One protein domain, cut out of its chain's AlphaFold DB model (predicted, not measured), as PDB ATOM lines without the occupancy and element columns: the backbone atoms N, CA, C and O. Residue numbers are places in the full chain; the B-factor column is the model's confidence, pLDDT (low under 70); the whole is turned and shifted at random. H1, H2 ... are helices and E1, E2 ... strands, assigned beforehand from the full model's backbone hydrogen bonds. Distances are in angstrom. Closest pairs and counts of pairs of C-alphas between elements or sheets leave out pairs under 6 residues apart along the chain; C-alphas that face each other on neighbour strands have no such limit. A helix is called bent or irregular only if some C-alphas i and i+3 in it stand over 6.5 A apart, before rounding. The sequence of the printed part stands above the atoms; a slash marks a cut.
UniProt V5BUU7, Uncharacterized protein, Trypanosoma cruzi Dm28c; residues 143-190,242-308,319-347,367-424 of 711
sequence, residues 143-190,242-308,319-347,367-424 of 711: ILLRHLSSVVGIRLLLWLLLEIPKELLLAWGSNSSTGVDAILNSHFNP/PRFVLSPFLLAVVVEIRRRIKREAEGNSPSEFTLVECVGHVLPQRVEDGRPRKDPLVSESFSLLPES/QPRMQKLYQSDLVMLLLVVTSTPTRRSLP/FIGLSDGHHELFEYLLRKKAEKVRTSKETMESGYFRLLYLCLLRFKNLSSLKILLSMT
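This is residues 143 to 190, 242 to 308, 319 to 347 and 367 to 424 of the 711 residues of an uncharacterized protein of Trypanosoma cruzi Dm28c (UniProt V5BUU7). A small sheet of two strands, E1 and E2, sits at one end of a helical body that has H7 in its middle; H5 and H8 pack on H7, H2 crosses it, and H6 joins H5 to H8. On one side the short helical hairpin H3 and H4 reaches out beyond H5, and its free end, residues 185 to 190, sticks out; H11 packs on H8, while H9 and H10 lie towards E2. The printed part has 202 residues, with eleven named helices and two named strands in the order H1 H2 H3 H4 H5 H6 E1 E2 H7 H8 H9 H10 H11; the sheet, E1 - E2, is antiparallel and the class is mostly helix. The whole is compact, with a radius of gyration of the C-alphas of 17.2 A and spans of 54 by 44 by 32 A.

E1 is residues 297 to 302, 12.2 A long, and E2 is residues 321 to 326, 15.1 A long. H7, residues 327 to 337, follows E2 directly and is 15.3 A long; its C-alpha 327 is at (-33.551, 22.970, -44.149). H5, residues 248 to 265, is the longest helix at 25.8 A. H1 is residues 145 to 149, with C-alpha 145 at (-34.761, 18.349, -33.404), H2 is residues 151 to 163 and 18.6 A long, H3 is residues 166 to 173, and H4 is residues 177 to 188 and 17.1 A long. H6 is residues 275 to 282 and irregular, with C-alphas 278 and 281 standing 7.7 A apart. H8 is residues 375 to 387 and 18.1 A long, H9 is residues 392 to 397, H10 is residues 400 to 406, and H11 is residues 414 to 423 and 14.4 A long, ending with C-alpha 423 at (-46.281, 32.650, -56.304).

E1 and E2 are antiparallel neighbours at 157 degrees, with N 298 and O 325 at 2.7 A and N 323 and O 300 at 2.9 A, both within hydrogen-bond range. The closest C-alphas of H1 and E1, Ser 149 and Phe 302, are 4.3 A apart, and those of E2 and H9, Gln 323 and Glu 397, are 4.4 A apart. H7 touches H5, closest at the C-alphas of Leu 250 and Val 331, 6.1 A, the same way at a shallow tilt of 17 degrees, with H5 residues 249 to 253 alone. H7 touches H8, closest at Met 332 and Phe 378, C-alphas 5.9 A apart, opposite ways at a steep tilt of 41 degrees. H2 and H10 each only just touch H7, with 3 pairs of C-alphas within 8 A; the closest are Leu 158 and Leu 334, 6.7 A, and Asp 329 and Tyr 400, 5.7 A. H5 and H6 form a helical hairpin, closest at the C-alphas of Phe 249 and Val 282, 5.3 A. H3 and H4 form another, closest at those of Ala 171 and Val 180, 5.6 A. H8 and H11 touch at a shallow tilt of 14 degrees, the same way, closest at the C-alphas of His 375 and Ser 416, 6.4 A. H4 and H7 are apart. In H2, H3, H5, H7, H8, H9, H10 and H11 every O i to N i+4 pair is within hydrogen-bond range; H4 has 7 of 8, H6 2 of 4, and H1 0 of 1, with 1 of 2 O i to N i+3 pairs.

The C-alphas farthest apart, Pro 190 and Ser 392, are 57.4 A apart. Residues 191 to 241, 309 to 318 and 348 to 366 are not printed, with C-alpha gaps of 32.1 A, 11.0 A and 10.7 A. Of the links that are printed whole, H6 to E1, residues 283 to 296, is long. Mean pLDDT of the printed part is 82.9; 31 residues are under 70, among them 175 to 190, 343 to 347 and 367 to 371.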
ATOM      1  N   ILE A 143     -28.617  21.860 -30.848       91.19
ATOM      2  CA  ILE A 143     -30.050  21.955 -30.546       91.19
ATOM      3  C   ILE A 143     -30.776  20.662 -30.945       91.19
ATOM      4  O   ILE A 143     -30.490  20.077 -31.991       91.19
ATOM      5  N   LEU A 144     -31.706  20.194 -30.115       90.56
ATOM      6  CA  LEU A 144     -32.497  18.988 -30.366       90.56
ATOM      7  C   LEU A 144     -33.558  19.232 -31.443       90.56
ATOM      8  O   LEU A 144     -34.238  20.258 -31.430       90.56
ATOM      9  N   LEU A 145     -33.763  18.251 -32.329       90.25
ATOM     10  CA  LEU A 145     -34.761  18.349 -33.404       90.25
ATOM     11  C   LEU A 145     -36.181  18.546 -32.865       90.25
ATOM     12  O   LEU A 145     -36.958  19.283 -33.463       90.25
ATOM     13  N   ARG A 146     -36.497  17.976 -31.693       89.31
ATOM     14  CA  ARG A 146     -37.806  18.145 -31.039       89.31
ATOM     15  C   ARG A 146     -38.169  19.603 -30.747       89.31
ATOM     16  O   ARG A 146     -39.343  19.913 -30.645       89.31
ATOM     17  N   HIS A 147     -37.192  20.503 -30.608       90.38
ATOM     18  CA  HIS A 147     -37.473  21.927 -30.399       90.38
ATOM     19  C   HIS A 147     -37.900  22.634 -31.694       90.38
ATOM     20  O   HIS A 147     -38.557  23.676 -31.650       90.38
ATOM     21  N   LEU A 148     -37.563  22.053 -32.848       92.19
ATOM     22  CA  LEU A 148     -37.848  22.592 -34.177       92.19
ATOM     23  C   LEU A 148     -39.222  22.164 -34.714       92.19
ATOM     24  O   LEU A 148     -39.577  22.529 -35.831       92.19
ATOM     25  N   SER A 149     -40.024  21.461 -33.908       90.06
ATOM     26  CA  SER A 149     -41.464  21.281 -34.141       90.06
ATOM     27  C   SER A 149     -42.280  22.534 -33.793       90.06
ATOM     28  O   SER A 149     -43.502  22.528 -33.910       90.06
ATOM     29  N   SER A 150     -41.634  23.630 -33.385       90.38
ATOM     30  CA  SER A 150     -42.288  24.913 -33.123       90.38
ATOM     31  C   SER A 150     -41.662  26.042 -33.935       90.38
ATOM     32  O   SER A 150     -40.440  26.123 -34.071       90.38
ATOM     33  N   VAL A 151     -42.491  26.965 -34.433       91.06
ATOM     34  CA  VAL A 151     -42.015  28.160 -35.154       91.06
ATOM     35  C   VAL A 151     -41.102  29.008 -34.268       91.06
ATOM     36  O   VAL A 151     -40.066  29.473 -34.735       91.06
ATOM     37  N   VAL A 152     -41.432  29.164 -32.979       90.75
ATOM     38  CA  VAL A 152     -40.561  29.854 -32.010       90.75
ATOM     39  C   VAL A 152     -39.193  29.189 -31.921       90.75
ATOM     40  O   VAL A 152     -38.182  29.875 -32.041       90.75
ATOM     41  N   GLY A 153     -39.140  27.864 -31.767       92.62
ATOM     42  CA  GLY A 153     -37.878  27.129 -31.714       92.62
ATOM     43  C   GLY A 153     -37.060  27.274 -32.998       92.62
ATOM     44  O   GLY A 153     -35.853  27.495 -32.930       92.62
ATOM     45  N   ILE A 154     -37.705  27.255 -34.169       95.12
ATOM     46  CA  ILE A 154     -37.035  27.523 -35.450       95.12
ATOM     47  C   ILE A 154     -36.429  28.934 -35.464       95.12
ATOM     48  O   ILE A 154     -35.269  29.096 -35.842       95.12
ATOM     49  N   ARG A 155     -37.171  29.959 -35.026       93.56
ATOM     50  CA  ARG A 155     -36.673  31.345 -34.981       93.56
ATOM     51  C   ARG A 155     -35.509  31.515 -34.006       93.56
ATOM     52  O   ARG A 155     -34.517  32.145 -34.368       93.56
ATOM     53  N   LEU A 156     -35.589  30.910 -32.819       95.06
ATOM     54  CA  LEU A 156     -34.500  30.904 -31.838       95.06
ATOM     55  C   LEU A 156     -33.242  30.229 -32.389       95.06
ATOM     56  O   LEU A 156     -32.145  30.754 -32.214       95.06
ATOM     57  N   LEU A 157     -33.388  29.102 -33.095       96.31
ATOM     58  CA  LEU A 157     -32.269  28.430 -33.754       96.31
ATOM     59  C   LEU A 157     -31.640  29.331 -34.823       96.31
ATOM     60  O   LEU A 157     -30.423  29.484 -34.836       96.31
ATOM     61  N   LEU A 158     -32.443  29.922 -35.715       96.38
ATOM     62  CA  LEU A 158     -31.930  30.790 -36.779       96.38
ATOM     63  C   LEU A 158     -31.176  31.998 -36.215       96.38
ATOM     64  O   LEU A 158     -30.098  32.321 -36.709       96.38
ATOM     65  N   TRP A 159     -31.708  32.621 -35.162       95.94
ATOM     66  CA  TRP A 159     -31.012  33.682 -34.441       95.94
ATOM     67  C   TRP A 159     -29.689  33.173 -33.846       95.94
ATOM     68  O   TRP A 159     -28.639  33.766 -34.081       95.94
ATOM     69  N   LEU A 160     -29.705  32.021 -33.168       95.44
ATOM     70  CA  LEU A 160     -28.509  31.445 -32.551       95.44
ATOM     71  C   LEU A 160     -27.410  31.163 -33.587       95.44
ATOM     72  O   LEU A 160     -26.248  31.467 -33.342       95.44
ATOM     73  N   LEU A 161     -27.759  30.629 -34.761       95.31
ATOM     74  CA  LEU A 161     -26.804  30.348 -35.840       95.31
ATOM     75  C   LEU A 161     -26.107  31.613 -36.375       95.31
ATOM     76  O   LEU A 161     -24.960  31.532 -36.829       95.31
ATOM     77  N   LEU A 162     -26.775  32.769 -36.319       95.31
ATOM     78  CA  LEU A 162     -26.190  34.058 -36.697       95.31
ATOM     79  C   LEU A 162     -25.210  34.586 -35.636       95.31
ATOM     80  O   LEU A 162     -24.200  35.193 -36.003       95.31
ATOM     81  N   GLU A 163     -25.458  34.299 -34.357       92.81
ATOM     82  CA  GLU A 163     -24.730  34.893 -33.226       92.81
ATOM     83  C   GLU A 163     -23.585  34.032 -32.665       92.81
ATOM     84  O   GLU A 163     -22.575  34.575 -32.217       92.81
ATOM     85  N   ILE A 164     -23.672  32.694 -32.709       88.94
ATOM     86  CA  ILE A 164     -22.617  31.825 -32.143       88.94
ATOM     87  C   ILE A 164     -21.249  32.059 -32.805       88.94
ATOM     88  O   ILE A 164     -21.190  32.381 -33.996       88.94
ATOM     89  N   PRO A 165     -20.117  31.836 -32.110       87.69
ATOM     90  CA  PRO A 165     -18.790  31.980 -32.707       87.69
ATOM     91  C   PRO A 165     -18.628  31.177 -34.003       87.69
ATOM     92  O   PRO A 165     -19.159  30.074 -34.141       87.69
ATOM     93  N   LYS A 166     -17.880  31.730 -34.970       86.06
ATOM     94  CA  LYS A 166     -17.686  31.109 -36.293       86.06
ATOM     95  C   LYS A 166     -17.100  29.697 -36.181       86.06
ATOM     96  O   LYS A 166     -17.548  28.803 -36.885       86.06
ATOM     97  N   GLU A 167     -16.134  29.506 -35.288       82.25
ATOM     98  CA  GLU A 167     -15.489  28.214 -35.023       82.25
ATOM     99  C   GLU A 167     -16.518  27.159 -34.597       82.25
ATOM    100  O   GLU A 167     -16.582  26.074 -35.174       82.25
ATOM    101  N   LEU A 168     -17.399  27.518 -33.658       84.19
ATOM    102  CA  LEU A 168     -18.451  26.633 -33.170       84.19
ATOM    103  C   LEU A 168     -19.492  26.321 -34.253       84.19
ATOM    104  O   LEU A 168     -19.910  25.173 -34.391       84.19
ATOM    105  N   LEU A 169     -19.869  27.318 -35.060       86.19
ATOM    106  CA  LEU A 169     -20.767  27.124 -36.201       86.19
ATOM    107  C   LEU A 169     -20.188  26.120 -37.212       86.19
ATOM    108  O   LEU A 169     -20.903  25.234 -37.678       86.19
ATOM    109  N   LEU A 170     -18.896  26.235 -37.534       85.25
ATOM    110  CA  LEU A 170     -18.216  25.311 -38.447       85.25
ATOM    111  C   LEU A 170     -18.141  23.896 -37.858       85.25
ATOM    112  O   LEU A 170     -18.427  22.929 -38.565       85.25
ATOM    113  N   ALA A 171     -17.866  23.759 -36.558       81.00
ATOM    114  CA  ALA A 171     -17.891  22.459 -35.888       81.00
ATOM    115  C   ALA A 171     -19.290  21.830 -35.844       81.00
ATOM    116  O   ALA A 171     -19.430  20.609 -35.939       81.00
ATOM    117  N   TRP A 172     -20.350  22.636 -35.754       83.12
ATOM    118  CA  TRP A 172     -21.726  22.149 -35.881       83.12
ATOM    119  C   TRP A 172     -22.063  21.668 -37.298       83.12
ATOM    120  O   TRP A 172     -22.918  20.794 -37.453       83.12
ATOM    121  N   GLY A 173     -21.377  22.204 -38.309       77.19
ATOM    122  CA  GLY A 173     -21.441  21.743 -39.697       77.19
ATOM    123  C   GLY A 173     -20.603  20.495 -39.988       77.19
ATOM    124  O   GLY A 173     -20.958  19.713 -40.866       77.19
ATOM    125  N   SER A 174     -19.514  20.273 -39.249       73.44
ATOM    126  CA  SER A 174     -18.706  19.055 -39.368       73.44
ATOM    127  C   SER A 174     -19.426  17.856 -38.734       73.44
ATOM    128  O   SER A 174     -19.983  17.954 -37.641       73.44
ATOM    129  N   ASN A 175     -19.431  16.692 -39.388       61.59
ATOM    130  CA  ASN A 175     -20.084  15.486 -38.847       61.59
ATOM    131  C   ASN A 175     -19.330  14.858 -37.654       61.59
ATOM    132  O   ASN A 175     -19.789  13.861 -37.103       61.59
ATOM    133  N   SER A 176     -18.196  15.426 -37.241       57.06
ATOM    134  CA  SER A 176     -17.392  14.964 -36.111       57.06
ATOM    135  C   SER A 176     -17.868  15.586 -34.795       57.06
ATOM    136  O   SER A 176     -17.743  16.796 -34.598       57.06
ATOM    137  N   SER A 177     -18.367  14.765 -33.867       52.12
ATOM    138  CA  SER A 177     -18.634  15.188 -32.481       52.12
ATOM    139  C   SER A 177     -17.358  15.625 -31.753       52.12
ATOM    140  O   SER A 177     -17.402  16.563 -30.964       52.12
ATOM    141  N   THR A 178     -16.216  15.025 -32.100       51.50
ATOM    142  CA  THR A 178     -14.888  15.329 -31.545       51.50
ATOM    143  C   THR A 178     -14.446  16.778 -31.768       51.50
ATOM    144  O   THR A 178     -13.747  17.341 -30.933       51.50
ATOM    145  N   GLY A 179     -14.889  17.419 -32.856       51.22
ATOM    146  CA  GLY A 179     -14.549  18.812 -33.158       51.22
ATOM    147  C   GLY A 179     -15.216  19.829 -32.225       51.22
ATOM    148  O   GLY A 179     -14.638  20.877 -31.951       51.22
ATOM    149  N   VAL A 180     -16.409  19.524 -31.701       56.94
ATOM    150  CA  VAL A 180     -17.092  20.394 -30.724       56.94
ATOM    151  C   VAL A 180     -16.359  20.344 -29.387       56.94
ATOM    152  O   VAL A 180     -16.065  21.392 -28.815       56.94
ATOM    153  N   ASP A 181     -15.988  19.140 -28.948       55.28
ATOM    154  CA  ASP A 181     -15.238  18.933 -27.710       55.28
ATOM    155  C   ASP A 181     -13.838  19.559 -27.797       55.28
ATOM    156  O   ASP A 181     -13.398  20.209 -26.854       55.28
ATOM    157  N   ALA A 182     -13.164  19.470 -28.949       54.50
ATOM    158  CA  ALA A 182     -11.865  20.107 -29.173       54.50
ATOM    159  C   ALA A 182     -11.922  21.645 -29.095       54.50
ATOM    160  O   ALA A 182     -11.056  22.256 -28.470       54.50
ATOM    161  N   ILE A 183     -12.942  22.286 -29.680       58.03
ATOM    162  CA  ILE A 183     -13.095  23.751 -29.624       58.03
ATOM    163  C   ILE A 183     -13.434  24.206 -28.212       58.03
ATOM    164  O   ILE A 183     -12.819  25.152 -27.718       58.03
ATOM    165  N   LEU A 184     -14.369  23.520 -27.551       59.25
ATOM    166  CA  LEU A 184     -14.689  23.769 -26.151       59.25
ATOM    167  C   LEU A 184     -13.413  23.656 -25.303       59.25
ATOM    168  O   LEU A 184     -13.026  24.621 -24.652       59.25
ATOM    169  N   ASN A 185     -12.668  22.559 -25.428       58.28
ATOM    170  CA  ASN A 185     -11.405  22.361 -24.718       58.28
ATOM    171  C   ASN A 185     -10.349  23.430 -25.052       58.28
ATOM    172  O   ASN A 185      -9.630  23.859 -24.155       58.28
ATOM    173  N   SER A 186     -10.274  23.916 -26.297       57.16
ATOM    174  CA  SER A 186      -9.337  24.983 -26.687       57.16
ATOM    175  C   SER A 186      -9.675  26.348 -26.070       57.16
ATOM    176  O   SER A 186      -8.774  27.066 -25.640       57.16
ATOM    177  N   HIS A 187     -10.965  26.692 -25.960       55.38
ATOM    178  CA  HIS A 187     -11.426  27.916 -25.286       55.38
ATOM    179  C   HIS A 187     -11.343  27.806 -23.757       55.38
ATOM    180  O   HIS A 187     -11.269  28.825 -23.070       55.38
ATOM    181  N   PHE A 188     -11.320  26.582 -23.219       54.09
ATOM    182  CA  PHE A 188     -11.172  26.309 -21.786       54.09
ATOM    183  C   PHE A 188      -9.715  26.118 -21.328       54.09
ATOM    184  O   PHE A 188      -9.459  26.201 -20.130       54.09
ATOM    185  N   ASN A 189      -8.753  25.941 -22.246       51.31
ATOM    186  CA  ASN A 189      -7.319  25.829 -21.945       51.31
ATOM    187  C   ASN A 189      -6.470  26.864 -22.717       51.31
ATOM    188  O   ASN A 189      -5.811  26.528 -23.702       51.31
ATOM    189  N   PRO A 190      -6.355  28.116 -22.231       46.59
ATOM    190  CA  PRO A 190      -5.475  29.122 -22.835       46.59
ATOM    191  C   PRO A 190      -3.976  28.881 -22.557       46.59
ATOM    192  O   PRO A 190      -3.144  29.727 -22.868       46.59
ATOM    193  N   PRO A 242     -32.596  12.942 -31.181       85.12
ATOM    194  CA  PRO A 242     -31.825  13.352 -32.348       85.12
ATOM    195  C   PRO A 242     -31.547  14.864 -32.352       85.12
ATOM    196  O   PRO A 242     -32.410  15.692 -32.045       85.12
ATOM    197  N   ARG A 243     -30.315  15.228 -32.723       86.38
ATOM    198  CA  ARG A 243     -29.808  16.610 -32.757       86.38
ATOM    199  C   ARG A 243     -29.831  17.183 -34.167       86.38
ATOM    200  O   ARG A 243     -29.624  16.470 -35.145       86.38
ATOM    201  N   PHE A 244     -30.029  18.490 -34.257       89.75
ATOM    202  CA  PHE A 244     -29.973  19.223 -35.509       89.75
ATOM    203  C   PHE A 244     -28.539  19.256 -36.053       89.75
ATOM    204  O   PHE A 244     -27.600  19.639 -35.353       89.75
ATOM    205  N   VAL A 245     -28.377  18.853 -37.314       87.31
ATOM    206  CA  VAL A 245     -27.099  18.868 -38.039       87.31
ATOM    207  C   VAL A 245     -27.247  19.783 -39.241       87.31
ATOM    208  O   VAL A 245     -28.181  19.615 -40.021       87.31
ATOM    209  N   LEU A 246     -26.346  20.750 -39.397       89.25
ATOM    210  CA  LEU A 246     -26.408  21.709 -40.496       89.25
ATOM    211  C   LEU A 246     -26.107  21.018 -41.828       89.25
ATOM    212  O   LEU A 246     -25.070  20.378 -41.989       89.25
ATOM    213  N   SER A 247     -26.997  21.184 -42.803       90.25
ATOM    214  CA  SER A 247     -26.693  20.850 -44.191       90.25
ATOM    215  C   SER A 247     -25.608  21.790 -44.728       90.25
ATOM    216  O   SER A 247     -25.542  22.954 -44.310       90.25
ATOM    217  N   PRO A 248     -24.793  21.337 -45.698       90.06
ATOM    218  CA  PRO A 248     -23.795  22.188 -46.342       90.06
ATOM    219  C   PRO A 248     -24.396  23.485 -46.901       90.06
ATOM    220  O   PRO A 248     -23.795  24.551 -46.777       90.06
ATOM    221  N   PHE A 249     -25.608  23.408 -47.461       92.56
ATOM    222  CA  PHE A 249     -26.304  24.564 -48.018       92.56
ATOM    223  C   PHE A 249     -26.691  25.590 -46.943       92.56
ATOM    224  O   PHE A 249     -26.349  26.766 -47.073       92.56
ATOM    225  N   LEU A 250     -27.351  25.159 -45.860       93.88
ATOM    226  CA  LEU A 250     -27.724  26.061 -44.766       93.88
ATOM    227  C   LEU A 250     -26.483  26.697 -44.126       93.88
ATOM    228  O   LEU A 250     -26.466  27.905 -43.905       93.88
ATOM    229  N   LEU A 251     -25.429  25.909 -43.881       93.12
ATOM    230  CA  LEU A 251     -24.169  26.416 -43.335       93.12
ATOM    231  C   LEU A 251     -23.564  27.513 -44.224       93.12
ATOM    232  O   LEU A 251     -23.221  28.581 -43.717       93.12
ATOM    233  N   ALA A 252     -23.461  27.273 -45.535       93.62
ATOM    234  CA  ALA A 252     -22.899  28.236 -46.479       93.62
ATOM    235  C   ALA A 252     -23.690  29.552 -46.500       93.62
ATOM    236  O   ALA A 252     -23.096  30.631 -46.455       93.62
ATOM    237  N   VAL A 253     -25.026  29.472 -46.495       95.75
ATOM    238  CA  VAL A 253     -25.893  30.657 -46.458       95.75
ATOM    239  C   VAL A 253     -25.740  31.423 -45.144       95.75
ATOM    240  O   VAL A 253     -25.564  32.640 -45.180       95.75
ATOM    241  N   VAL A 254     -25.747  30.745 -43.987       96.25
ATOM    242  CA  VAL A 254     -25.548  31.409 -42.685       96.25
ATOM    243  C   VAL A 254     -24.197  32.123 -42.646       96.25
ATOM    244  O   VAL A 254     -24.134  33.293 -42.274       96.25
ATOM    245  N   VAL A 255     -23.112  31.451 -43.044       94.56
ATOM    246  CA  VAL A 255     -21.760  32.034 -43.027       94.56
ATOM    247  C   VAL A 255     -21.676  33.275 -43.919       94.56
ATOM    248  O   VAL A 255     -21.109  34.290 -43.507       94.56
ATOM    249  N   GLU A 256     -22.257  33.227 -45.117       95.12
ATOM    250  CA  GLU A 256     -22.217  34.348 -46.055       95.12
ATOM    251  C   GLU A 256     -23.116  35.516 -45.613       95.12
ATOM    252  O   GLU A 256     -22.693  36.671 -45.697       95.12
ATOM    253  N   ILE A 257     -24.305  35.254 -45.053       95.06
ATOM    254  CA  ILE A 257     -25.155  36.302 -44.459       95.06
ATOM    255  C   ILE A 257     -24.421  36.985 -43.302       95.06
ATOM    256  O   ILE A 257     -24.335  38.213 -43.270       95.06
ATOM    257  N   ARG A 258     -23.804  36.217 -42.394       94.50
ATOM    258  CA  ARG A 258     -23.004  36.769 -41.286       94.50
ATOM    259  C   ARG A 258     -21.864  37.650 -41.785       94.50
ATOM    260  O   ARG A 258     -21.626  38.723 -41.237       94.50
ATOM    261  N   ARG A 259     -21.166  37.222 -42.841       92.62
ATOM    262  CA  ARG A 259     -20.089  38.000 -43.468       92.62
ATOM    263  C   ARG A 259     -20.599  39.330 -44.023       92.62
ATOM    264  O   ARG A 259     -19.914  40.341 -43.882       92.62
ATOM    265  N   ARG A 260     -21.777  39.341 -44.650       92.44
ATOM    266  CA  ARG A 260     -22.400  40.551 -45.208       92.44
ATOM    267  C   ARG A 260     -22.876  41.510 -44.118       92.44
ATOM    268  O   ARG A 260     -22.538  42.684 -44.192       92.44
ATOM    269  N   ILE A 261     -23.551  41.002 -43.085       91.44
ATOM    270  CA  ILE A 261     -23.973  41.798 -41.919       91.44
ATOM    271  C   ILE A 261     -22.755  42.420 -41.226       91.44
ATOM    272  O   ILE A 261     -22.753  43.607 -40.918       91.44
ATOM    273  N   LYS A 262     -21.681  41.644 -41.026       91.38
ATOM    274  CA  LYS A 262     -20.444  42.151 -40.419       91.38
ATOM    275  C   LYS A 262     -19.801  43.257 -41.262       91.38
ATOM    276  O   LYS A 262     -19.397  44.273 -40.713       91.38
ATOM    277  N   ARG A 263     -19.745  43.091 -42.587       89.81
ATOM    278  CA  ARG A 263     -19.238  44.132 -43.495       89.81
ATOM    279  C   ARG A 263     -20.038  45.422 -43.412       89.81
ATOM    280  O   ARG A 263     -19.439  46.490 -43.375       89.81
ATOM    281  N   GLU A 264     -21.360  45.314 -43.389       88.62
ATOM    282  CA  GLU A 264     -22.247  46.465 -43.238       88.62
ATOM    283  C   GLU A 264     -22.010  47.171 -41.896       88.62
ATOM    284  O   GLU A 264     -21.859  48.390 -41.866       88.62
ATOM    285  N   ALA A 265     -21.876  46.411 -40.803       89.06
ATOM    286  CA  ALA A 265     -21.555  46.953 -39.483       89.06
ATOM    287  C   ALA A 265     -20.180  47.652 -39.432       89.06
ATOM    288  O   ALA A 265     -20.009  48.621 -38.700       89.06
ATOM    289  N   GLU A 266     -19.212  47.185 -40.223       91.00
ATOM    290  CA  GLU A 266     -17.887  47.800 -40.386       91.00
ATOM    291  C   GLU A 266     -17.889  49.010 -41.344       91.00
ATOM    292  O   GLU A 266     -16.854  49.644 -41.528       91.00
ATOM    293  N   GLY A 267     -19.028  49.341 -41.968       86.38
ATOM    294  CA  GLY A 267     -19.143  50.434 -42.938       86.38
ATOM    295  C   GLY A 267     -18.510  50.138 -44.304       86.38
ATOM    296  O   GLY A 267     -18.293  51.054 -45.097       86.38
ATOM    297  N   ASN A 268     -18.207  48.870 -44.594       87.06
ATOM    298  CA  ASN A 268     -17.636  48.449 -45.870       87.06
ATOM    299  C   ASN A 268     -18.681  48.487 -46.996       87.06
ATOM    300  O   ASN A 268     -19.888  48.378 -46.770       87.06
ATOM    301  N   SER A 269     -18.213  48.592 -48.243       84.44
ATOM    302  CA  SER A 269     -19.097  48.550 -49.410       84.44
ATOM    303  C   SER A 269     -19.819  47.193 -49.538       84.44
ATOM    304  O   SER A 269     -19.285  46.155 -49.121       84.44
ATOM    305  N   PRO A 270     -21.035  47.167 -50.125       85.44
ATOM    306  CA  PRO A 270     -21.757  45.921 -50.361       85.44
ATOM    307  C   PRO A 270     -20.954  44.943 -51.226       85.44
ATOM    308  O   PRO A 270     -20.188  45.356 -52.099       85.44
ATOM    309  N   SER A 271     -21.173  43.642 -51.017       84.75
ATOM    310  CA  SER A 271     -20.515  42.582 -51.794       84.75
ATOM    311  C   SER A 271     -20.724  42.768 -53.302       84.75
ATOM    312  O   SER A 271     -21.835  43.051 -53.752       84.75
ATOM    313  N   GLU A 272     -19.661  42.557 -54.081       84.56
ATOM    314  CA  GLU A 272     -19.707  42.616 -55.550       84.56
ATOM    315  C   GLU A 272     -20.448  41.425 -56.169       84.56
ATOM    316  O   GLU A 272     -21.083  41.568 -57.217       84.56
ATOM    317  N   PHE A 273     -20.377  40.273 -55.497       86.44
ATOM    318  CA  PHE A 273     -21.049  39.038 -55.885       86.44
ATOM    319  C   PHE A 273     -22.424  38.927 -55.230       86.44
ATOM    320  O   PHE A 273     -22.604  39.308 -54.059       86.44
ATOM    321  N   THR A 274     -23.395  38.375 -55.955       88.19
ATOM    322  CA  THR A 274     -24.731  38.098 -55.413       88.19
ATOM    323  C   THR A 274     -24.677  36.955 -54.402       88.19
ATOM    324  O   THR A 274     -23.708  36.197 -54.338       88.19
ATOM    325  N   LEU A 275     -25.698  36.846 -53.546       90.88
ATOM    326  CA  LEU A 275     -25.732  35.759 -52.568       90.88
ATOM    327  C   LEU A 275     -25.781  34.393 -53.270       90.88
ATOM    328  O   LEU A 275     -25.121  33.461 -52.819       90.88
ATOM    329  N   VAL A 276     -26.500  34.308 -54.395       90.38
ATOM    330  CA  VAL A 276     -26.590  33.110 -55.242       90.38
ATOM    331  C   VAL A 276     -25.220  32.722 -55.796       90.38
ATOM    332  O   VAL A 276     -24.849  31.557 -55.695       90.38
ATOM    333  N   GLU A 277     -24.449  33.682 -56.318       90.06
ATOM    334  CA  GLU A 277     -23.084  33.445 -56.812       90.06
ATOM    335  C   GLU A 277     -22.175  32.901 -55.692       90.06
ATOM    336  O   GLU A 277     -21.475  31.907 -55.891       90.06
ATOM    337  N   CYS A 278     -22.236  33.483 -54.486       90.38
ATOM    338  CA  CYS A 278     -21.412  33.053 -53.351       90.38
ATOM    339  C   CYS A 278     -21.718  31.619 -52.884       90.38
ATOM    340  O   CYS A 278     -20.800  30.874 -52.534       90.38
ATOM    341  N   VAL A 279     -22.993  31.216 -52.863       92.88
ATOM    342  CA  VAL A 279     -23.405  29.881 -52.382       92.88
ATOM    343  C   VAL A 279     -23.631  28.873 -53.509       92.88
ATOM    344  O   VAL A 279     -24.024  27.738 -53.244       92.88
ATOM    345  N   GLY A 280     -23.348  29.257 -54.757       88.50
ATOM    346  CA  GLY A 280     -23.668  28.492 -55.961       88.50
ATOM    347  C   GLY A 280     -23.143  27.056 -55.958       88.50
ATOM    348  O   GLY A 280     -23.847  26.129 -56.346       88.50
ATOM    349  N   HIS A 281     -21.935  26.866 -55.430       86.44
ATOM    350  CA  HIS A 281     -21.262  25.570 -55.314       86.44
ATOM    351  C   HIS A 281     -21.969  24.571 -54.377       86.44
ATOM    352  O   HIS A 281     -21.739  23.369 -54.483       86.44
ATOM    353  N   VAL A 282     -22.840  25.049 -53.479       87.44
ATOM    354  CA  VAL A 282     -23.599  24.233 -52.513       87.44
ATOM    355  C   VAL A 282     -25.105  24.301 -52.751       87.44
ATOM    356  O   VAL A 282     -25.878  23.773 -51.947       87.44
ATOM    357  N   LEU A 283     -25.544  24.959 -53.830       86.56
ATOM    358  CA  LEU A 283     -26.961  25.060 -54.148       86.56
ATOM    359  C   LEU A 283     -27.550  23.657 -54.334       86.56
ATOM    360  O   LEU A 283     -27.015  22.848 -55.103       86.56
ATOM    361  N   PRO A 284     -28.672  23.347 -53.665       80.44
ATOM    362  CA  PRO A 284     -29.296  22.050 -53.816       80.44
ATOM    363  C   PRO A 284     -29.797  21.895 -55.254       80.44
ATOM    364  O   PRO A 284     -30.594  22.695 -55.744       80.44
ATOM    365  N   GLN A 285     -29.361  20.824 -55.921       78.12
ATOM    366  CA  GLN A 285     -29.882  20.447 -57.241       78.12
ATOM    367  C   GLN A 285     -31.387  20.150 -57.189       78.12
ATOM    368  O   GLN A 285     -32.104  20.374 -58.162       78.12
ATOM    369  N   ARG A 286     -31.859  19.616 -56.055       76.88
ATOM    370  CA  ARG A 286     -33.263  19.310 -55.783       76.88
ATOM    371  C   ARG A 286     -33.606  19.706 -54.352       76.88
ATOM    372  O   ARG A 286     -32.880  19.376 -53.417       76.88
ATOM    373  N   VAL A 287     -34.700  20.447 -54.222       83.62
ATOM    374  CA  VAL A 287     -35.219  20.984 -52.962       83.62
ATOM    375  C   VAL A 287     -36.286  20.023 -52.419       83.62
ATOM    376  O   VAL A 287     -37.053  19.455 -53.199       83.62
ATOM    377  N   GLU A 288     -36.342  19.843 -51.097       81.75
ATOM    378  CA  GLU A 288     -37.221  18.889 -50.398       81.75
ATOM    379  C   GLU A 288     -36.946  17.423 -50.792       81.75
ATOM    380  O   GLU A 288     -37.869  16.657 -51.078       81.75
ATOM    381  N   ASP A 289     -35.666  17.041 -50.854       75.94
ATOM    382  CA  ASP A 289     -35.223  15.667 -51.150       75.94
ATOM    383  C   ASP A 289     -35.276  14.746 -49.913       75.94
ATOM    384  O   ASP A 289     -35.144  13.528 -50.046       75.94
ATOM    385  N   GLY A 290     -35.365  15.311 -48.701       72.25
ATOM    386  CA  GLY A 290     -35.342  14.586 -47.419       72.25
ATOM    387  C   GLY A 290     -34.017  13.886 -47.104       72.25
ATOM    388  O   GLY A 290     -33.868  13.271 -46.050       72.25
ATOM    389  N   ARG A 291     -33.029  13.965 -48.005       78.75
ATOM    390  CA  ARG A 291     -31.745  13.280 -47.854       78.75
ATOM    391  C   ARG A 291     -30.858  14.028 -46.858       78.75
ATOM    392  O   ARG A 291     -30.598  15.212 -47.090       78.75
ATOM    393  N   PRO A 292     -30.267  13.335 -45.863       66.19
ATOM    394  CA  PRO A 292     -29.427  13.941 -44.825       66.19
ATOM    395  C   PRO A 292     -28.315  14.862 -45.346       66.19
ATOM    396  O   PRO A 292     -27.976  15.854 -44.712       66.19
ATOM    397  N   ARG A 293     -27.751  14.541 -46.520       70.81
ATOM    398  CA  ARG A 293     -26.623  15.268 -47.125       70.81
ATOM    399  C   ARG A 293     -27.013  16.336 -48.155       70.81
ATOM    400  O   ARG A 293     -26.123  17.033 -48.626       70.81
ATOM    401  N   LYS A 294     -28.290  16.443 -48.551       77.75
ATOM    402  CA  LYS A 294     -28.743  17.401 -49.581       77.75
ATOM    403  C   LYS A 294     -29.669  18.458 -48.996       77.75
ATOM    404  O   LYS A 294     -29.279  19.611 -48.875       77.75
ATOM    405  N   ASP A 295     -30.871  18.040 -48.616       86.38
ATOM    406  CA  ASP A 295     -31.879  18.889 -47.990       86.38
ATOM    407  C   ASP A 295     -32.627  18.053 -46.940       86.38
ATOM    408  O   ASP A 295     -33.622  17.393 -47.263       86.38
ATOM    409  N   PRO A 296     -32.077  17.958 -45.716       88.56
ATOM    410  CA  PRO A 296     -32.613  17.101 -44.670       88.56
ATOM    411  C   PRO A 296     -33.961  17.612 -44.163       88.56
ATOM    412  O   PRO A 296     -34.193  18.818 -44.044       88.56
ATOM    413  N   LEU A 297     -34.819  16.658 -43.809       91.12
ATOM    414  CA  LEU A 297     -36.059  16.922 -43.093       91.12
ATOM    415  C   LEU A 297     -35.744  17.411 -41.670       91.12
ATOM    416  O   LEU A 297     -34.905  16.841 -40.975       91.12
ATOM    417  N   VAL A 298     -36.416  18.480 -41.256       90.81
ATOM    418  CA  VAL A 298     -36.296  19.116 -39.939       90.81
ATOM    419  C   VAL A 298     -37.386  18.613 -39.004       90.81
ATOM    420  O   VAL A 298     -37.089  18.214 -37.883       90.81
ATOM    421  N   SER A 299     -38.637  18.625 -39.468       90.81
ATOM    422  CA  SER A 299     -39.783  18.099 -38.726       90.81
ATOM    423  C   SER A 299     -40.867  17.610 -39.683       90.81
ATOM    424  O   SER A 299     -41.015  18.153 -40.776       90.81
ATOM    425  N   GLU A 300     -41.628  16.600 -39.262       88.31
ATOM    426  CA  GLU A 300     -42.813  16.081 -39.968       88.31
ATOM    427  C   GLU A 300     -44.106  16.788 -39.561       88.31
ATOM    428  O   GLU A 300     -45.112  16.724 -40.268       88.31
ATOM    429  N   SER A 301     -44.084  17.466 -38.418       87.88
ATOM    430  CA  SER A 301     -45.197  18.256 -37.924       87.88
ATOM    431  C   SER A 301     -44.697  19.471 -37.160       87.88
ATOM    432  O   SER A 301     -43.637  19.443 -36.528       87.88
ATOM    433  N   PHE A 302     -45.441  20.572 -37.235       87.94
ATOM    434  CA  PHE A 302     -45.103  21.745 -36.440       87.94
ATOM    435  C   PHE A 302     -46.310  22.586 -36.025       87.94
ATOM    436  O   PHE A 302     -47.364  22.614 -36.682       87.94
ATOM    437  N   SER A 303     -46.118  23.280 -34.908       86.75
ATOM    438  CA  SER A 303     -47.034  24.216 -34.263       86.75
ATOM    439  C   SER A 303     -46.407  25.614 -34.178       86.75
ATOM    440  O   SER A 303     -45.229  25.828 -34.478       86.75
ATOM    441  N   LEU A 304     -47.197  26.605 -33.759       83.56
ATOM    442  CA  LEU A 304     -46.685  27.955 -33.509       83.56
ATOM    443  C   LEU A 304     -45.782  27.999 -32.262       83.56
ATOM    444  O   LEU A 304     -44.668  28.522 -32.320       83.56
ATOM    445  N   LEU A 305     -46.269  27.436 -31.153       81.56
ATOM    446  CA  LEU A 305     -45.620  27.413 -29.839       81.56
ATOM    447  C   LEU A 305     -45.184  25.985 -29.483       81.56
ATOM    448  O   LEU A 305     -45.855  25.039 -29.899       81.56
ATOM    449  N   PRO A 306     -44.099  25.804 -28.711       79.44
ATOM    450  CA  PRO A 306     -43.674  24.477 -28.282       79.44
ATOM    451  C   PRO A 306     -44.720  23.814 -27.388       79.44
ATOM    452  O   PRO A 306     -45.385  24.476 -26.588       79.44
ATOM    453  N   GLU A 307     -44.846  22.497 -27.521       69.12
ATOM    454  CA  GLU A 307     -45.793  21.704 -26.743       69.12
ATOM    455  C   GLU A 307     -45.446  21.758 -25.248       69.12
ATOM    456  O   GLU A 307     -44.321  21.465 -24.833       69.12
ATOM    457  N   SER A 308     -46.425  22.145 -24.425       57.84
ATOM    458  CA  SER A 308     -46.338  21.994 -22.974       57.84
ATOM    459  C   SER A 308     -46.675  20.548 -22.630       57.84
ATOM    460  O   SER A 308     -47.792  20.099 -22.868       57.84
ATOM    461  N   GLN A 319     -52.400  22.893 -32.002       61.91
ATOM    462  CA  GLN A 319     -52.067  21.498 -32.298       61.91
ATOM    463  C   GLN A 319     -51.068  21.376 -33.467       61.91
ATOM    464  O   GLN A 319     -51.209  22.077 -34.481       61.91
ATOM    465  N   PRO A 320     -50.070  20.479 -33.351       61.66
ATOM    466  CA  PRO A 320     -49.143  20.191 -34.437       61.66
ATOM    467  C   PRO A 320     -49.929  19.657 -35.637       61.66
ATOM    468  O   PRO A 320     -50.777  18.774 -35.510       61.66
ATOM    469  N   ARG A 321     -49.651  20.197 -36.824       72.88
ATOM    470  CA  ARG A 321     -50.216  19.667 -38.074       72.88
ATOM    471  C   ARG A 321     -49.145  18.894 -38.813       72.88
ATOM    472  O   ARG A 321     -47.990  19.309 -38.783       72.88
ATOM    473  N   MET A 322     -49.537  17.815 -39.484       80.62
ATOM    474  CA  MET A 322     -48.640  17.034 -40.336       80.62
ATOM    475  C   MET A 322     -48.213  17.864 -41.540       80.62
ATOM    476  O   MET A 322     -48.926  17.966 -42.535       80.62
ATOM    477  N   GLN A 323     -47.067  18.513 -41.395       85.06
ATOM    478  CA  GLN A 323     -46.463  19.382 -42.380       85.06
ATOM    479  C   GLN A 323     -44.950  19.285 -42.248       85.06
ATOM    480  O   GLN A 323     -44.368  19.606 -41.211       85.06
ATOM    481  N   LYS A 324     -44.327  18.844 -43.332       89.94
ATOM    482  CA  LYS A 324     -42.900  18.624 -43.463       89.94
ATOM    483  C   LYS A 324     -42.185  19.951 -43.681       89.94
ATOM    484  O   LYS A 324     -42.566  20.735 -44.554       89.94
ATOM    485  N   LEU A 325     -41.135  20.164 -42.898       92.75
ATOM    486  CA  LEU A 325     -40.190  21.264 -43.051       92.75
ATOM    487  C   LEU A 325     -38.806  20.707 -43.347       92.75
ATOM    488  O   LEU A 325     -38.357  19.779 -42.681       92.75
ATOM    489  N   TYR A 326     -38.119  21.308 -44.304       93.81
ATOM    490  CA  TYR A 326     -36.765  20.960 -44.722       93.81
ATOM    491  C   TYR A 326     -35.813  22.122 -44.435       93.81
ATOM    492  O   TYR A 326     -36.241  23.258 -44.233       93.81
ATOM    493  N   GLN A 327     -34.503  21.885 -44.420       93.69
ATOM    494  CA  GLN A 327     -33.551  22.970 -44.149       93.69
ATOM    495  C   GLN A 327     -33.548  24.068 -45.220       93.69
ATOM    496  O   GLN A 327     -33.265  25.221 -44.899       93.69
ATOM    497  N   SER A 328     -33.934  23.762 -46.460       93.94
ATOM    498  CA  SER A 328     -34.214  24.782 -47.478       93.94
ATOM    499  C   SER A 328     -35.334  25.757 -47.077       93.94
ATOM    500  O   SER A 328     -35.270  26.932 -47.442       93.94
ATOM    501  N   ASP A 329     -36.318  25.320 -46.282       95.19
ATOM    502  CA  ASP A 329     -37.379  26.184 -45.741       95.19
ATOM    503  C   ASP A 329     -36.836  27.133 -44.673       95.19
ATOM    504  O   ASP A 329     -37.212  28.304 -44.620       95.19
ATOM    505  N   LEU A 330     -35.900  26.643 -43.855       96.12
ATOM    506  CA  LEU A 330     -35.184  27.447 -42.864       96.12
ATOM    507  C   LEU A 330     -34.322  28.509 -43.552       96.12
ATOM    508  O   LEU A 330     -34.280  29.642 -43.084       96.12
ATOM    509  N   VAL A 331     -33.688  28.174 -44.684       96.38
ATOM    510  CA  VAL A 331     -32.974  29.151 -45.523       96.38
ATOM    511  C   VAL A 331     -33.936  30.210 -46.057       96.38
ATOM    512  O   VAL A 331     -33.657  31.397 -45.921       96.38
ATOM    513  N   MET A 332     -35.083  29.819 -46.618       95.94
ATOM    514  CA  MET A 332     -36.084  30.784 -47.086       95.94
ATOM    515  C   MET A 332     -36.559  31.714 -45.967       95.94
ATOM    516  O   MET A 332     -36.652  32.917 -46.190       95.94
ATOM    517  N   LEU A 333     -36.811  31.178 -44.768       96.88
ATOM    518  CA  LEU A 333     -37.169  31.984 -43.605       96.88
ATOM    519  C   LEU A 333     -36.028  32.931 -43.203       96.88
ATOM    520  O   LEU A 333     -36.268  34.115 -42.989       96.88
ATOM    521  N   LEU A 334     -34.787  32.442 -43.154       96.62
ATOM    522  CA  LEU A 334     -33.606  33.246 -42.834       96.62
ATOM    523  C   LEU A 334     -33.451  34.437 -43.791       96.62
ATOM    524  O   LEU A 334     -33.210  35.556 -43.344       96.62
ATOM    525  N   LEU A 335     -33.637  34.209 -45.093       95.44
ATOM    526  CA  LEU A 335     -33.513  35.235 -46.131       95.44
ATOM    527  C   LEU A 335     -34.554  36.349 -46.004       95.44
ATOM    528  O   LEU A 335     -34.254  37.478 -46.373       95.44
ATOM    529  N   VAL A 336     -35.757  36.059 -45.496       93.25
ATOM    530  CA  VAL A 336     -36.819  37.070 -45.345       93.25
ATOM    531  C   VAL A 336     -36.770  37.805 -44.006       93.25
ATOM    532  O   VAL A 336     -37.215  38.951 -43.933       93.25
ATOM    533  N   VAL A 337     -36.227  37.181 -42.954       92.12
ATOM    534  CA  VAL A 337     -36.066  37.812 -41.625       92.12
ATOM    535  C   VAL A 337     -34.743  38.573 -41.474       92.12
ATOM    536  O   VAL A 337     -34.554  39.293 -40.492       92.12
ATOM    537  N   THR A 338     -33.844  38.453 -42.451       91.88
ATOM    538  CA  THR A 338     -32.597  39.222 -42.558       91.88
ATOM    539  C   THR A 338     -32.582  40.031 -43.852       91.88
ATOM    540  O   THR A 338     -33.332  39.744 -44.780       91.88
ATOM    541  N   SER A 339     -31.733  41.051 -43.933       89.69
ATOM    542  CA  SER A 339     -31.562  41.872 -45.136       89.69
ATOM    543  C   SER A 339     -30.119  42.333 -45.229       89.69
ATOM    544  O   SER A 339     -29.528  42.639 -44.195       89.69
ATOM    545  N   THR A 340     -29.569  42.410 -46.439       88.06
ATOM    546  CA  THR A 340     -28.235  42.987 -46.661       88.06
ATOM    547  C   THR A 340     -28.242  43.886 -47.895       88.06
ATOM    548  O   THR A 340     -28.941  43.587 -48.870       88.06
ATOM    549  N   PRO A 341     -27.484  44.995 -47.895       83.94
ATOM    550  CA  PRO A 341     -27.426  45.880 -49.046       83.94
ATOM    551  C   PRO A 341     -26.778  45.170 -50.241       83.94
ATOM    552  O   PRO A 341     -25.906  44.310 -50.095       83.94
ATOM    553  N   THR A 342     -27.172  45.565 -51.451       77.81
ATOM    554  CA  THR A 342     -26.554  45.101 -52.704       77.81
ATOM    555  C   THR A 342     -26.124  46.284 -53.560       77.81
ATOM    556  O   THR A 342     -26.790  47.315 -53.609       77.81
ATOM    557  N   ARG A 343     -24.985  46.111 -54.241       68.25
ATOM    558  CA  ARG A 343     -24.418  47.086 -55.178       68.25
ATOM    559  C   ARG A 343     -25.113  47.058 -56.544       68.25
ATOM    560  O   ARG A 343     -25.133  48.074 -57.231       68.25
ATOM    561  N   ARG A 344     -25.659  45.905 -56.950       59.38
ATOM    562  CA  ARG A 344     -26.370  45.741 -58.224       59.38
ATOM    563  C   ARG A 344     -27.839  46.090 -57.994       59.38
ATOM    564  O   ARG A 344     -28.571  45.311 -57.382       59.38
ATOM    565  N   SER A 345     -28.291  47.231 -58.515       45.03
ATOM    566  CA  SER A 345     -29.698  47.340 -58.886       45.03
ATOM    567  C   SER A 345     -29.900  46.325 -60.004       45.03
ATOM    568  O   SER A 345     -29.351  46.477 -61.093       45.03
ATOM    569  N   LEU A 346     -30.598  45.223 -59.730       44.81
ATOM    570  CA  LEU A 346     -31.037  44.357 -60.816       44.81
ATOM    571  C   LEU A 346     -31.938  45.212 -61.718       44.81
ATOM    572  O   LEU A 346     -32.987  45.661 -61.244       44.81
ATOM    573  N   PRO A 347     -31.591  45.451 -62.997       37.69
ATOM    574  CA  PRO A 347     -32.635  45.756 -63.949       37.69
ATOM    575  C   PRO A 347     -33.543  44.527 -63.949       37.69
ATOM    576  O   PRO A 347     -33.088  43.403 -64.163       37.69
ATOM    577  N   PHE A 367     -40.221  49.703 -58.269       38.06
ATOM    578  CA  PHE A 367     -39.840  49.347 -56.915       38.06
ATOM    579  C   PHE A 367     -38.899  50.442 -56.418       38.06
ATOM    580  O   PHE A 367     -37.688  50.370 -56.598       38.06
ATOM    581  N   ILE A 368     -39.456  51.476 -55.793       36.25
ATOM    582  CA  ILE A 368     -38.705  52.320 -54.867       36.25
ATOM    583  C   ILE A 368     -38.548  51.478 -53.598       36.25
ATOM    584  O   ILE A 368     -39.320  51.568 -52.649       36.25
ATOM    585  N   GLY A 369     -37.612  50.541 -53.651       44.91
ATOM    586  CA  GLY A 369     -37.214  49.693 -52.545       44.91
ATOM    587  C   GLY A 369     -35.749  49.374 -52.756       44.91
ATOM    588  O   GLY A 369     -35.373  48.951 -53.849       44.91
ATOM    589  N   LEU A 370     -34.928  49.644 -51.744       53.72
ATOM    590  CA  LEU A 370     -33.517  49.270 -51.734       53.72
ATOM    591  C   LEU A 370     -33.412  47.808 -52.178       53.72
ATOM    592  O   LEU A 370     -34.088  46.940 -51.623       53.72
ATOM    593  N   SER A 371     -32.633  47.551 -53.227       65.00
ATOM    594  CA  SER A 371     -32.376  46.187 -53.673       65.00
ATOM    595  C   SER A 371     -31.780  45.416 -52.496       65.00
ATOM    596  O   SER A 371     -30.803  45.872 -51.902       65.00
ATOM    597  N   ASP A 372     -32.391  44.285 -52.151       81.81
ATOM    598  CA  ASP A 372     -31.946  43.394 -51.079       81.81
ATOM    599  C   ASP A 372     -31.114  42.258 -51.669       81.81
ATOM    600  O   ASP A 372     -31.518  41.623 -52.648       81.81
ATOM    601  N   GLY A 373     -29.952  41.990 -51.072       83.62
ATOM    602  CA  GLY A 373     -29.007  40.982 -51.548       83.62
ATOM    603  C   GLY A 373     -29.557  39.561 -51.447       83.62
ATOM    604  O   GLY A 373     -29.007  38.646 -52.060       83.62
ATOM    605  N   HIS A 374     -30.638  39.374 -50.687       90.94
ATOM    606  CA  HIS A 374     -31.284  38.083 -50.452       90.94
ATOM    607  C   HIS A 374     -32.375  37.758 -51.483       90.94
ATOM    608  O   HIS A 374     -32.766  36.596 -51.617       90.94
ATOM    609  N   HIS A 375     -32.844  38.763 -52.227       89.00
ATOM    610  CA  HIS A 375     -34.001  38.667 -53.117       89.00
ATOM    611  C   HIS A 375     -33.857  37.569 -54.180       89.00
ATOM    612  O   HIS A 375     -34.755  36.748 -54.347       89.00
ATOM    613  N   GLU A 376     -32.712  37.527 -54.863       90.00
ATOM    614  CA  GLU A 376     -32.445  36.584 -55.955       90.00
ATOM    615  C   GLU A 376     -32.475  35.123 -55.477       90.00
ATOM    616  O   GLU A 376     -33.119  34.273 -56.091       90.00
ATOM    617  N   LEU A 377     -31.830  34.832 -54.339       92.56
ATOM    618  CA  LEU A 377     -31.796  33.479 -53.781       92.56
ATOM    619  C   LEU A 377     -33.173  33.053 -53.263       92.56
ATOM    620  O   LEU A 377     -33.578  31.907 -53.466       92.56
ATOM    621  N   PHE A 378     -33.903  33.970 -52.621       94.12
ATOM    622  CA  PHE A 378     -35.261  33.703 -52.155       94.12
ATOM    623  C   PHE A 378     -36.197  33.383 -53.326       94.12
ATOM    624  O   PHE A 378     -36.920  32.387 -53.285       94.12
ATOM    625  N   GLU A 379     -36.141  34.179 -54.396       92.31
ATOM    626  CA  GLU A 379     -36.933  33.951 -55.602       92.31
ATOM    627  C   GLU A 379     -36.573  32.620 -56.279       92.31
ATOM    628  O   GLU A 379     -37.468  31.860 -56.655       92.31
ATOM    629  N   TYR A 380     -35.279  32.299 -56.389       91.94
ATOM    630  CA  TYR A 380     -34.811  31.023 -56.933       91.94
ATOM    631  C   TYR A 380     -35.378  29.825 -56.159       91.94
ATOM    632  O   TYR A 380     -35.960  28.920 -56.763       91.94
ATOM    633  N   LEU A 381     -35.250  29.818 -54.826       93.19
ATOM    634  CA  LEU A 381     -35.737  28.716 -53.989       93.19
ATOM    635  C   LEU A 381     -37.260  28.584 -54.055       93.19
ATOM    636  O   LEU A 381     -37.774  27.472 -54.187       93.19
ATOM    637  N   LEU A 382     -37.979  29.708 -54.020       91.62
ATOM    638  CA  LEU A 382     -39.433  29.710 -54.098       91.62
ATOM    639  C   LEU A 382     -39.926  29.184 -55.454       91.62
ATOM    640  O   LEU A 382     -40.836  28.356 -55.481       91.62
ATOM    641  N   ARG A 383     -39.295  29.587 -56.567       90.06
ATOM    642  CA  ARG A 383     -39.589  29.036 -57.901       90.06
ATOM    643  C   ARG A 383     -39.294  27.544 -57.965       90.06
ATOM    644  O   ARG A 383     -40.150  26.790 -58.407       90.06
ATOM    645  N   LYS A 384     -38.142  27.091 -57.460       89.38
ATOM    646  CA  LYS A 384     -37.792  25.660 -57.439       89.38
ATOM    647  C   LYS A 384     -38.790  24.827 -56.642       89.38
ATOM    648  O   LYS A 384     -39.121  23.717 -57.050       89.38
ATOM    649  N   LYS A 385     -39.305  25.371 -55.537       88.31
ATOM    650  CA  LYS A 385     -40.396  24.742 -54.791       88.31
ATOM    651  C   LYS A 385     -41.705  24.783 -55.571       88.31
ATOM    652  O   LYS A 385     -42.395  23.775 -55.568       88.31
ATOM    653  N   ALA A 386     -42.058  25.875 -56.240       83.69
ATOM    654  CA  ALA A 386     -43.295  25.963 -57.021       83.69
ATOM    655  C   ALA A 386     -43.292  25.052 -58.268       83.69
ATOM    656  O   ALA A 386     -44.315  24.456 -58.585       83.69
ATOM    657  N   GLU A 387     -42.143  24.897 -58.935       84.19
ATOM    658  CA  GLU A 387     -41.943  24.045 -60.121       84.19
ATOM    659  C   GLU A 387     -41.996  22.542 -59.810       84.19
ATOM    660  O   GLU A 387     -42.162  21.724 -60.718       84.19
ATOM    661  N   LYS A 388     -41.825  22.149 -58.543       82.19
ATOM    662  CA  LYS A 388     -41.852  20.743 -58.146       82.19
ATOM    663  C   LYS A 388     -43.251  20.171 -58.385       82.19
ATOM    664  O   LYS A 388     -44.209  20.577 -57.730       82.19
ATOM    665  N   VAL A 389     -43.341  19.196 -59.289       73.38
ATOM    666  CA  VAL A 389     -44.551  18.391 -59.490       73.38
ATOM    667  C   VAL A 389     -44.828  17.638 -58.192       73.38
ATOM    668  O   VAL A 389     -43.989  16.857 -57.743       73.38
ATOM    669  N   ARG A 390     -45.977  17.917 -57.578       77.31
ATOM    670  CA  ARG A 390     -46.399  17.317 -56.311       77.31
ATOM    671  C   ARG A 390     -47.696  16.558 -56.494       77.31
ATOM    672  O   ARG A 390     -48.598  17.002 -57.202       77.31
ATOM    673  N   THR A 391     -47.812  15.454 -55.774       78.75
ATOM    674  CA  THR A 391     -49.113  14.835 -55.520       78.75
ATOM    675  C   THR A 391     -49.960  15.736 -54.609       78.75
ATOM    676  O   THR A 391     -49.444  16.601 -53.892       78.75
ATOM    677  N   SER A 392     -51.281  15.532 -54.601       73.69
ATOM    678  CA  SER A 392     -52.186  16.253 -53.690       73.69
ATOM    679  C   SER A 392     -51.742  16.107 -52.224       73.69
ATOM    680  O   SER A 392     -51.634  17.100 -51.505       73.69
ATOM    681  N   LYS A 393     -51.337  14.892 -51.826       78.19
ATOM    682  CA  LYS A 393     -50.811  14.592 -50.488       78.19
ATOM    683  C   LYS A 393     -49.541  15.382 -50.157       78.19
ATOM    684  O   LYS A 393     -49.472  16.009 -49.108       78.19
ATOM    685  N   GLU A 394     -48.558  15.415 -51.054       78.88
ATOM    686  CA  GLU A 394     -47.317  16.180 -50.844       78.88
ATOM    687  C   GLU A 394     -47.557  17.692 -50.774       78.88
ATOM    688  O   GLU A 394     -46.830  18.408 -50.089       78.88
ATOM    689  N   THR A 395     -48.578  18.187 -51.475       76.44
ATOM    690  CA  THR A 395     -48.970  19.599 -51.414       76.44
ATOM    691  C   THR A 395     -49.572  19.938 -50.051       76.44
ATOM    692  O   THR A 395     -49.240  20.975 -49.483       76.44
ATOM    693  N   MET A 396     -50.397  19.045 -49.494       75.50
ATOM    694  CA  MET A 396     -50.959  19.190 -48.145       75.50
ATOM    695  C   MET A 396     -49.896  19.063 -47.047       75.50
ATOM    696  O   MET A 396     -49.932  19.800 -46.064       75.50
ATOM    697  N   GLU A 397     -48.934  18.156 -47.228       82.31
ATOM    698  CA  GLU A 397     -47.822  17.946 -46.297       82.31
ATOM    699  C   GLU A 397     -46.744  19.036 -46.400       82.31
ATOM    700  O   GLU A 397     -45.852  19.083 -45.561       82.31
ATOM    701  N   SER A 398     -46.777  19.922 -47.396       85.06
ATOM    702  CA  SER A 398     -45.780  20.985 -47.531       85.06
ATOM    703  C   SER A 398     -45.984  22.094 -46.490       85.06
ATOM    704  O   SER A 398     -47.022  22.758 -46.455       85.06
ATOM    705  N   GLY A 399     -44.980  22.330 -45.641       87.62
ATOM    706  CA  GLY A 399     -45.066  23.298 -44.544       87.62
ATOM    707  C   GLY A 399     -44.601  24.723 -44.860       87.62
ATOM    708  O   GLY A 399     -44.895  25.640 -44.090       87.62
ATOM    709  N   TYR A 400     -43.883  24.941 -45.967       89.00
ATOM    710  CA  TYR A 400     -43.108  26.175 -46.161       89.00
ATOM    711  C   TYR A 400     -43.969  27.438 -46.253       89.00
ATOM    712  O   TYR A 400     -43.620  28.459 -45.659       89.00
ATOM    713  N   PHE A 401     -45.123  27.383 -46.935       88.44
ATOM    714  CA  PHE A 401     -46.037  28.528 -47.005       88.44
ATOM    715  C   PHE A 401     -46.543  28.898 -45.613       88.44
ATOM    716  O   PHE A 401     -46.498  30.066 -45.235       88.44
ATOM    717  N   ARG A 402     -46.975  27.909 -44.822       88.19
ATOM    718  CA  ARG A 402     -47.469  28.159 -43.465       88.19
ATOM    719  C   ARG A 402     -46.368  28.732 -42.575       88.19
ATOM    720  O   ARG A 402     -46.636  29.701 -41.878       88.19
ATOM    721  N   LEU A 403     -45.144  28.201 -42.632       91.31
ATOM    722  CA  LEU A 403     -44.005  28.736 -41.872       91.31
ATOM    723  C   LEU A 403     -43.756  30.218 -42.194       91.31
ATOM    724  O   LEU A 403     -43.648  31.041 -41.283       91.31
ATOM    725  N   LEU A 404     -43.708  30.565 -43.484       93.00
ATOM    726  CA  LEU A 404     -43.493  31.940 -43.933       93.00
ATOM    727  C   LEU A 404     -44.645  32.868 -43.531       93.00
ATOM    728  O   LEU A 404     -44.390  33.970 -43.051       93.00
ATOM    729  N   TYR A 405     -45.899  32.427 -43.658       91.38
ATOM    730  CA  TYR A 405     -47.059  33.224 -43.252       91.38
ATOM    731  C   TYR A 405     -47.173  33.392 -41.733       91.38
ATOM    732  O   TYR A 405     -47.542  34.473 -41.279       91.38
ATOM    733  N   LEU A 406     -46.797  32.393 -40.930       90.19
ATOM    734  CA  LEU A 406     -46.719  32.546 -39.469       90.19
ATOM    735  C   LEU A 406     -45.660  33.581 -39.058       90.19
ATOM    736  O   LEU A 406     -45.779  34.182 -37.997       90.19
ATOM    737  N   CYS A 407     -44.657  33.828 -39.904       91.00
ATOM    738  CA  CYS A 407     -43.614  34.834 -39.688       91.00
ATOM    739  C   CYS A 407     -43.798  36.106 -40.534       91.00
ATOM    740  O   CYS A 407     -42.872  36.909 -40.618       91.00
ATOM    741  N   LEU A 408     -44.971  36.310 -41.148       91.56
ATOM    742  CA  LEU A 408     -45.231  37.379 -42.122       91.56
ATOM    743  C   LEU A 408     -44.826  38.774 -41.625       91.56
ATOM    744  O   LEU A 408     -44.203  39.538 -42.356       91.56
ATOM    745  N   LEU A 409     -45.174  39.103 -40.376       89.50
ATOM    746  CA  LEU A 409     -44.900  40.414 -39.776       89.50
ATOM    747  C   LEU A 409     -43.421  40.640 -39.438       89.50
ATOM    748  O   LEU A 409     -43.029  41.754 -39.113       89.50
ATOM    749  N   ARG A 410     -42.591  39.596 -39.527       88.44
ATOM    750  CA  ARG A 410     -41.151  39.656 -39.248       88.44
ATOM    751  C   ARG A 410     -40.299  39.816 -40.501       88.44
ATOM    752  O   ARG A 410     -39.073  39.845 -40.400       88.44
ATOM    753  N   PHE A 411     -40.924  39.904 -41.673       90.56
ATOM    754  CA  PHE A 411     -40.212  40.122 -42.923       90.56
ATOM    755  C   PHE A 411     -39.549  41.500 -42.894       90.56
ATOM    756  O   PHE A 411     -40.180  42.505 -42.566       90.56
ATOM    757  N   LYS A 412     -38.264  41.556 -43.250       88.56
ATOM    758  CA  LYS A 412     -37.528  42.824 -43.334       88.56
ATOM    759  C   LYS A 412     -37.925  43.628 -44.568       88.56
ATOM    760  O   LYS A 412     -38.009  44.849 -44.495       88.56
ATOM    761  N   ASN A 413     -38.213  42.941 -45.676       84.50
ATOM    762  CA  ASN A 413     -38.444  43.555 -46.979       84.50
ATOM    763  C   ASN A 413     -39.812  43.198 -47.577       84.50
ATOM    764  O   ASN A 413     -40.154  42.029 -47.762       84.50
ATOM    765  N   LEU A 414     -40.560  44.230 -47.989       85.88
ATOM    766  CA  LEU A 414     -41.857  44.082 -48.668       85.88
ATOM    767  C   LEU A 414     -41.732  43.428 -50.053       85.88
ATOM    768  O   LEU A 414     -42.694  42.843 -50.545       85.88
ATOM    769  N   SER A 415     -40.570  43.530 -50.704       85.25
ATOM    770  CA  SER A 415     -40.312  42.897 -52.003       85.25
ATOM    771  C   SER A 415     -40.387  41.374 -51.908       85.25
ATOM    772  O   SER A 415     -41.078  40.755 -52.715       85.25
ATOM    773  N   SER A 416     -39.772  40.775 -50.885       88.69
ATOM    774  CA  SER A 416     -39.836  39.331 -50.632       88.69
ATOM    775  C   SER A 416     -41.266  38.871 -50.357       88.69
ATOM    776  O   SER A 416     -41.693  37.839 -50.874       88.69
ATOM    777  N   LEU A 417     -42.051  39.676 -49.629       90.12
ATOM    778  CA  LEU A 417     -43.474  39.402 -49.448       90.12
ATOM    779  C   LEU A 417     -44.239  39.449 -50.781       90.12
ATOM    780  O   LEU A 417     -45.034  38.558 -51.061       90.12
ATOM    781  N   LYS A 418     -43.998  40.450 -51.634       89.25
ATOM    782  CA  LYS A 418     -44.657  40.538 -52.949       89.25
ATOM    783  C   LYS A 418     -44.362  39.322 -53.832       89.25
ATOM    784  O   LYS A 418     -45.282  38.845 -54.491       89.25
ATOM    785  N   ILE A 419     -43.131  38.794 -53.815       89.75
ATOM    786  CA  ILE A 419     -42.794  37.542 -54.519       89.75
ATOM    787  C   ILE A 419     -43.531  36.356 -53.891       89.75
ATOM    788  O   ILE A 419     -44.130  35.555 -54.607       89.75
ATOM    789  N   LEU A 420     -43.508  36.238 -52.557       91.19
ATOM    790  CA  LEU A 420     -44.214  35.159 -51.866       91.19
ATOM    791  C   LEU A 420     -45.681  35.146 -52.284       91.19
ATOM    792  O   LEU A 420     -46.179  34.131 -52.767       91.19
ATOM    793  N   LEU A 421     -46.343  36.297 -52.173       89.56
ATOM    794  CA  LEU A 421     -47.728  36.474 -52.576       89.56
ATOM    795  C   LEU A 421     -47.908  36.105 -54.046       89.56
ATOM    796  O   LEU A 421     -48.736  35.245 -54.309       89.56
ATOM    797  N   SER A 422     -47.114  36.636 -54.983       86.25
ATOM    798  CA  SER A 422     -47.281  36.384 -56.426       86.25
ATOM    799  C   SER A 422     -47.173  34.910 -56.836       86.25
ATOM    800  O   SER A 422     -47.827  34.517 -57.804       86.25
ATOM    801  N   MET A 423     -46.436  34.095 -56.080       83.56
ATOM    802  CA  MET A 423     -46.281  32.650 -56.304       83.56
ATOM    803  C   MET A 423     -47.221  31.790 -55.447       83.56
ATOM    804  O   MET A 423     -47.281  30.574 -55.623       83.56
ATOM    805  N   THR A 424     -47.959  32.387 -54.510       85.19
ATOM    806  CA  THR A 424     -48.859  31.631 -53.634       85.19
ATOM    807  C   THR A 424     -50.134  31.237 -54.378       85.19
ATOM    808  O   THR A 424     -50.764  32.131 -54.962       85.19
TER     809      THR A 424